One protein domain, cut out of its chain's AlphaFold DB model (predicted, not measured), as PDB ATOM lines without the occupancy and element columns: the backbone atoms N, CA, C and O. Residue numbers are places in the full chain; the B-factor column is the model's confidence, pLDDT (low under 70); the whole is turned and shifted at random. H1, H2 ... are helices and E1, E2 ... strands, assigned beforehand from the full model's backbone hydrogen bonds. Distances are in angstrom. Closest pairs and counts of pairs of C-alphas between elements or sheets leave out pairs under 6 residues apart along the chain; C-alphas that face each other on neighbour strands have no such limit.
ATOM      1  N   VAL A   9      46.963 -43.436 -47.607       93.12
ATOM      2  CA  VAL A   9      45.808 -44.317 -47.807       93.12
ATOM      3  C   VAL A   9      45.492 -45.075 -46.524       93.12
ATOM      4  O   VAL A   9      46.378 -45.344 -45.715       93.12
ATOM      5  N   MET A  10      44.227 -45.443 -46.334       92.56
ATOM      6  CA  MET A  10      43.822 -46.309 -45.229       92.56
ATOM      7  C   MET A  10      43.928 -47.767 -45.664       92.56
ATOM      8  O   MET A  10      43.303 -48.171 -46.642       92.56
ATOM      9  N   LYS A  11      44.710 -48.560 -44.933       94.88
ATOM     10  CA  LYS A  11      44.798 -50.012 -45.113       94.88
ATOM     11  C   LYS A  11      44.821 -50.671 -43.740       94.88
ATOM     12  O   LYS A  11      45.595 -50.255 -42.882       94.88
ATOM     13  N   ASP A  12      43.968 -51.667 -43.525       94.50
ATOM     14  CA  ASP A  12      43.866 -52.388 -42.246       94.50
ATOM     15  C   ASP A  12      43.603 -51.443 -41.053       94.50
ATOM     16  O   ASP A  12      44.231 -51.548 -39.999       94.50
ATOM     17  N   ASN A  13      42.726 -50.449 -41.246       90.62
ATOM     18  CA  ASN A  13      42.435 -49.374 -40.283       90.62
ATOM     19  C   ASN A  13      43.652 -48.530 -39.854       90.62
ATOM     20  O   ASN A  13      43.595 -47.821 -38.850       90.62
ATOM     21  N   LYS A  14      44.749 -48.554 -40.622       90.69
ATOM     22  CA  LYS A  14      45.958 -47.765 -40.362       90.69
ATOM     23  C   LYS A  14      46.333 -46.903 -41.574       90.69
ATOM     24  O   LYS A  14      46.147 -47.336 -42.714       90.69
ATOM     25  N   PRO A  15      46.889 -45.699 -41.357       92.31
ATOM     26  CA  PRO A  15      47.448 -44.907 -42.444       92.31
ATOM     27  C   PRO A  15      48.707 -45.584 -43.004       92.31
ATOM     28  O   PRO A  15      49.591 -45.994 -42.247       92.31
ATOM     29  N   LYS A  16      48.804 -45.685 -44.331       93.38
ATOM     30  CA  LYS A  16      50.017 -46.075 -45.065       93.38
ATOM     31  C   LYS A  16      50.402 -44.975 -46.049       93.38
ATOM     32  O   LYS A  16      49.531 -44.433 -46.720       93.38
ATOM     33  N   TRP A  17      51.695 -44.681 -46.131       93.38
ATOM     34  CA  TRP A  17      52.266 -43.670 -47.024       93.38
ATOM     35  C   TRP A  17      52.678 -44.292 -48.367       93.38
ATOM     36  O   TRP A  17      53.148 -45.430 -48.388       93.38
ATOM     37  N   LEU A  18      52.513 -43.554 -49.468       93.44
ATOM     38  CA  LEU A  18      52.797 -43.974 -50.850       93.44
ATOM     39  C   LEU A  18      54.138 -43.427 -51.390       93.44
ATOM     40  O   LEU A  18      54.380 -43.481 -52.595       93.44
ATOM     41  N   ASN A  19      55.022 -42.942 -50.506       92.50
ATOM     42  CA  ASN A  19      56.357 -42.393 -50.800       92.50
ATOM     43  C   ASN A  19      56.387 -41.039 -51.540       92.50
ATOM     44  O   ASN A  19      57.384 -40.699 -52.172       92.50
ATOM     45  N   LYS A  20      55.326 -40.237 -51.426       94.06
ATOM     46  CA  LYS A  20      55.224 -38.849 -51.922       94.06
ATOM     47  C   LYS A  20      55.158 -37.820 -50.784       94.06
ATOM     48  O   LYS A  20      54.678 -36.707 -50.967       94.06
ATOM     49  N   CYS A  21      55.573 -38.203 -49.576       93.19
ATOM     50  CA  CYS A  21      55.493 -37.350 -48.395       93.19
ATOM     51  C   CYS A  21      56.479 -36.179 -48.490       93.19
ATOM     52  O   CYS A  21      57.689 -36.372 -48.411       93.19
ATOM     53  N   GLU A  22      55.955 -34.958 -48.542       94.38
ATOM     54  CA  GLU A  22      56.731 -33.705 -48.546       94.38
ATOM     55  C   GLU A  22      57.114 -33.229 -47.133       94.38
ATOM     56  O   GLU A  22      57.630 -32.134 -46.949       94.38
ATOM     57  N   GLN A  23      56.825 -34.032 -46.103       92.81
ATOM     58  CA  GLN A  23      57.180 -33.752 -44.705       92.81
ATOM     59  C   GLN A  23      56.616 -32.434 -44.130       92.81
ATOM     60  O   GLN A  23      57.119 -31.932 -43.131       92.81
ATOM     61  N   CYS A  24      55.501 -31.918 -44.662       93.38
ATOM     62  CA  CYS A  24      54.846 -30.692 -44.173       93.38
ATOM     63  C   CYS A  24      54.183 -30.817 -42.784       93.38
ATOM     64  O   CYS A  24      53.733 -29.828 -42.212       93.38
ATOM     65  N   LEU A  25      54.065 -32.040 -42.252       93.06
ATOM     66  CA  LEU A  25      53.463 -32.371 -40.951       93.06
ATOM     67  C   LEU A  25      51.968 -32.034 -40.781       93.06
ATOM     68  O   LEU A  25      51.412 -32.325 -39.721       93.06
ATOM     69  N   ALA A  26      51.272 -31.528 -41.804       93.75
ATOM     70  CA  ALA A  26      49.850 -31.178 -41.706       93.75
ATOM     71  C   ALA A  26      48.976 -32.355 -41.229       93.75
ATOM     72  O   ALA A  26      48.172 -32.213 -40.312       93.75
ATOM     73  N   CYS A  27      49.182 -33.553 -41.789       93.75
ATOM     74  CA  CYS A  27      48.441 -34.756 -41.393       93.75
ATOM     75  C   CYS A  27      48.660 -35.151 -39.928       93.75
ATOM     76  O   CYS A  27      47.745 -35.675 -39.305       93.75
ATOM     77  N   MET A  28      49.840 -34.873 -39.374       94.69
ATOM     78  CA  MET A  28      50.156 -35.130 -37.974       94.69
ATOM     79  C   MET A  28      49.421 -34.149 -37.050       94.69
ATOM     80  O   MET A  28      48.858 -34.575 -36.045       94.69
ATOM     81  N   GLN A  29      49.415 -32.858 -37.399       94.50
ATOM     82  CA  GLN A  29      48.776 -31.809 -36.595       94.50
ATOM     83  C   GLN A  29      47.250 -31.939 -36.575       94.50
ATOM     84  O   GLN A  29      46.629 -31.804 -35.529       94.50
ATOM     85  N   TRP A  30      46.656 -32.273 -37.721       93.69
ATOM     86  CA  TRP A  30      45.203 -32.317 -37.904       93.69
ATOM     87  C   TRP A  30      44.593 -33.716 -37.748       93.69
ATOM     88  O   TRP A  30      43.426 -33.919 -38.077       93.69
ATOM     89  N   CYS A  31      45.357 -34.710 -37.277       92.38
ATOM     90  CA  CYS A  31      44.816 -36.043 -37.020       92.38
ATOM     91  C   CYS A  31      43.986 -36.035 -35.723       92.38
ATOM     92  O   CYS A  31      44.578 -35.920 -34.645       92.38
ATOM     93  N   PRO A  32      42.656 -36.249 -35.779       89.88
ATOM     94  CA  PRO A  32      41.808 -36.205 -34.584       89.88
ATOM     95  C   PRO A  32      42.148 -37.318 -33.584       89.88
ATOM     96  O   PRO A  32      42.034 -37.131 -32.382       89.88
ATOM     97  N   GLN A  33      42.611 -38.468 -34.080       92.00
ATOM     98  CA  GLN A  33      43.018 -39.615 -33.263       92.00
ATOM     99  C   GLN A  33      44.495 -39.560 -32.847       92.00
ATOM    100  O   GLN A  33      44.991 -40.484 -32.215       92.00
ATOM    101  N   GLN A  34      45.235 -38.527 -33.269       92.00
ATOM    102  CA  GLN A  34      46.681 -38.399 -33.055       92.00
ATOM    103  C   GLN A  34      47.511 -39.635 -33.473       92.00
ATOM    104  O   GLN A  34      48.640 -39.805 -33.014       92.00
ATOM    105  N   ALA A  35      46.988 -40.457 -34.387       92.12
ATOM    106  CA  ALA A  35      47.573 -41.736 -34.795       92.12
ATOM    107  C   ALA A  35      48.839 -41.596 -35.660       92.12
ATOM    108  O   ALA A  35      49.605 -42.545 -35.812       92.12
ATOM    109  N   ILE A  36      49.064 -40.417 -36.248       93.00
ATOM    110  CA  ILE A  36      50.216 -40.138 -37.109       93.00
ATOM    111  C   ILE A  36      51.360 -39.567 -36.265       93.00
ATOM    112  O   ILE A  36      51.166 -38.629 -35.493       93.00
ATOM    113  N   GLN A  37      52.563 -40.115 -36.425       93.06
ATOM    114  CA  GLN A  37      53.775 -39.668 -35.737       93.06
ATOM    115  C   GLN A  37      54.968 -39.661 -36.695       93.06
ATOM    116  O   GLN A  37      55.041 -40.489 -37.604       93.06
ATOM    117  N   TYR A  38      55.922 -38.759 -36.467       91.19
ATOM    118  CA  TYR A  38      57.217 -38.769 -37.138       91.19
ATOM    119  C   TYR A  38      58.289 -39.278 -36.173       91.19
ATOM    120  O   TYR A  38      58.740 -38.571 -35.265       91.19
ATOM    121  N   LYS A  39      58.708 -40.533 -36.384       90.62
ATOM    122  CA  LYS A  39      59.631 -41.254 -35.492       90.62
ATOM    123  C   LYS A  39      59.113 -41.233 -34.037       90.62
ATOM    124  O   LYS A  39      57.926 -41.060 -33.777       90.62
ATOM    125  N   LYS A  40      60.009 -41.440 -33.069       92.12
ATOM    126  CA  LYS A  40      59.674 -41.437 -31.633       92.12
ATOM    127  C   LYS A  40      59.635 -40.031 -31.015       92.12
ATOM    128  O   LYS A  40      59.070 -39.850 -29.943       92.12
ATOM    129  N   VAL A  41      60.213 -39.035 -31.689       92.31
ATOM    130  CA  VAL A  41      60.392 -37.669 -31.164       92.31
ATOM    131  C   VAL A  41      59.080 -36.888 -31.048       92.31
ATOM    132  O   VAL A  41      58.953 -36.035 -30.172       92.31
ATOM    133  N   THR A  42      58.088 -37.174 -31.894       91.94
ATOM    134  CA  THR A  42      56.817 -36.433 -31.887       91.94
ATOM    135  C   THR A  42      55.759 -37.021 -30.962       91.94
ATOM    136  O   THR A  42      54.750 -36.365 -30.738       91.94
ATOM    137  N   ILE A  43      55.989 -38.206 -30.384       91.44
ATOM    138  CA  ILE A  43      54.997 -38.910 -29.550       91.44
ATOM    139  C   ILE A  43      54.559 -38.057 -28.351       91.44
ATOM    140  O   ILE A  43      53.388 -38.063 -27.995       91.44
ATOM    141  N   LYS A  44      55.489 -37.304 -27.750       92.31
ATOM    142  CA  LYS A  44      55.223 -36.430 -26.593       92.31
ATOM    143  C   LYS A  44      54.930 -34.974 -26.971       92.31
ATOM    144  O   LYS A  44      54.779 -34.139 -26.086       92.31
ATOM    145  N   ARG A  45      54.914 -34.635 -28.265       92.00
ATOM    146  CA  ARG A  45      54.666 -33.261 -28.718       92.00
ATOM    147  C   ARG A  45      53.165 -33.024 -28.859       92.00
ATOM    148  O   ARG A  45      52.455 -33.876 -29.385       92.00
ATOM    149  N   GLY A  46      52.709 -31.848 -28.432       92.25
ATOM    150  CA  GLY A  46      51.335 -31.403 -28.655       92.25
ATOM    151  C   GLY A  46      51.005 -31.238 -30.142       92.25
ATOM    152  O   GLY A  46      51.899 -31.166 -30.992       92.25
ATOM    153  N   ARG A  47      49.707 -31.180 -30.449       93.62
ATOM    154  CA  ARG A  47      49.207 -30.831 -31.782       93.62
ATOM    155  C   ARG A  47      48.912 -29.341 -31.815       93.62
ATOM    156  O   ARG A  47      48.134 -28.862 -30.998       93.62
ATOM    157  N   TYR A  48      49.556 -28.626 -32.727       92.38
ATOM    158  CA  TYR A  48      49.322 -27.203 -32.917       92.38
ATOM    159  C   TYR A  48      48.514 -26.969 -34.187       92.38
ATOM    160  O   TYR A  48      48.875 -27.438 -35.269       92.38
ATOM    161  N   THR A  49      47.450 -26.191 -34.042       93.12
ATOM    162  CA  THR A  49      46.624 -25.679 -35.129       93.12
ATOM    163  C   THR A  49      46.345 -24.213 -34.841       93.12
ATOM    164  O   THR A  49      46.019 -23.869 -33.705       93.12
ATOM    165  N   HIS A  50      46.473 -23.348 -35.846       94.06
ATOM    166  CA  HIS A  50      46.105 -21.944 -35.683       94.06
ATOM    167  C   HIS A  50      44.585 -21.836 -35.444       94.06
ATOM    168  O   HIS A  50      43.843 -22.441 -36.219       94.06
ATOM    169  N   PRO A  51      44.102 -21.091 -34.428       93.44
ATOM    170  CA  PRO A  51      42.674 -21.034 -34.083       93.44
ATOM    171  C   PRO A  51      41.761 -20.573 -35.223       93.44
ATOM    172  O   PRO A  51      40.610 -20.994 -35.308       93.44
ATOM    173  N   GLU A  52      42.277 -19.720 -36.106       95.50
ATOM    174  CA  GLU A  52      41.515 -19.168 -37.233       95.50
ATOM    175  C   GLU A  52      41.514 -20.067 -38.475       95.50
ATOM    176  O   GLU A  52      40.708 -19.858 -39.373       95.50
ATOM    177  N   VAL A  53      42.390 -21.075 -38.536       91.50
ATOM    178  CA  VAL A  53      42.469 -21.992 -39.679       91.50
ATOM    179  C   VAL A  53      41.610 -23.210 -39.384       91.50
ATOM    180  O   VAL A  53      41.798 -23.869 -38.364       91.50
ATOM    181  N   LYS A  54      40.695 -23.568 -40.282       91.06
ATOM    182  CA  LYS A  54      39.854 -24.762 -40.151       91.06
ATOM    183  C   LYS A  54      40.360 -25.878 -41.057       91.06
ATOM    184  O   LYS A  54      40.718 -25.672 -42.213       91.06
ATOM    185  N   VAL A  55      40.274 -27.120 -40.575       88.50
ATOM    186  CA  VAL A  55      40.672 -28.313 -41.349       88.50
ATOM    187  C   VAL A  55      39.965 -28.412 -42.708       88.50
ATOM    188  O   VAL A  55      40.537 -28.911 -43.673       88.50
ATOM    189  N   VAL A  56      38.729 -27.912 -42.802       87.75
ATOM    190  CA  VAL A  56      37.940 -27.911 -44.042       87.75
ATOM    191  C   VAL A  56      38.539 -27.014 -45.124       87.75
ATOM    192  O   VAL A  56      38.384 -27.321 -46.300       87.75
ATOM    193  N   GLU A  57      39.244 -25.947 -44.751       86.88
ATOM    194  CA  GLU A  57      39.903 -25.034 -45.692       86.88
ATOM    195  C   GLU A  57      41.140 -25.699 -46.302       86.88
ATOM    196  O   GLU A  57      41.384 -25.590 -47.499       86.88
ATOM    197  N   LEU A  58      41.847 -26.503 -45.502       84.31
ATOM    198  CA  LEU A  58      43.031 -27.252 -45.926       84.31
ATOM    199  C   LEU A  58      42.703 -28.482 -46.787       84.31
ATOM    200  O   LEU A  58      43.531 -28.949 -47.563       84.31
ATOM    201  N   ILE A  59      41.509 -29.060 -46.632       84.25
ATOM    202  CA  ILE A  59      41.064 -30.203 -47.447       84.25
ATOM    203  C   ILE A  59      40.597 -29.744 -48.837       84.25
ATOM    204  O   ILE A  59      40.640 -30.531 -49.783       84.25
ATOM    205  N   LYS A  60      40.169 -28.483 -48.969       67.31
ATOM    206  CA  LYS A  60      39.660 -27.898 -50.216       67.31
ATOM    207  C   LYS A  60      40.754 -27.433 -51.178       67.31
ATOM    208  O   LYS A  60      40.435 -27.081 -52.305       67.31
ATOM    209  N   THR A  61      42.022 -27.440 -50.772       55.88
ATOM    210  CA  THR A  61      43.118 -26.908 -51.587       55.88
ATOM    211  C   THR A  61      43.503 -27.881 -52.708       55.88
ATOM    212  O   THR A  61      44.460 -28.646 -52.583       55.88
TER     213      THR A  61
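What this domain is: This is residues 9 to 61 of the 63 residues of the protein "4Fe-4S ferredoxin-type domain-containing protein" of Tissierellia bacterium (UniProt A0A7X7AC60). With little regular structure, this domain is mostly loop: the small E1-E2 hairpin lies at one side, the short helix H1 near the middle and the short helix H2 at another side. A long loop, residues 30 to 54, winds from H1 to H2. Of 53 printed residues, 16 are in named elements, in the order E1, E2, H1, H2; the class is mixed. The whole is only just loose, close to compact, with a radius of gyration of the C-alphas of 12.0 A and spans of 32 by 27 by 21 A.

How they stand to each other: E1, residues 9 to 11, and E2, residues 14 to 17, form an antiparallel hairpin, with N 16 and O 9 within hydrogen-bond range at 2.8 A. H2, residues 55 to 59, is apart from both strands and from H1, residues 26 to 29. The O i to N i+4 pair of H2 is within hydrogen-bond range; H1 is too short for one.

Where its parts are: E1 spans 6.4 A from C-alpha 9 at (45.808, -44.317, -47.807), E2 10.0 A, H1 5.3 A, and H2 6.4 A to C-alpha 59 at (41.064, -30.203, -47.447).

The domain as a whole: The C-alphas farthest apart, of Asp 12 and Glu 52, are 33.7 A apart. The printed part has no cut; the H1 to H2 link is long. Residues 60 to 61 are under pLDDT 70.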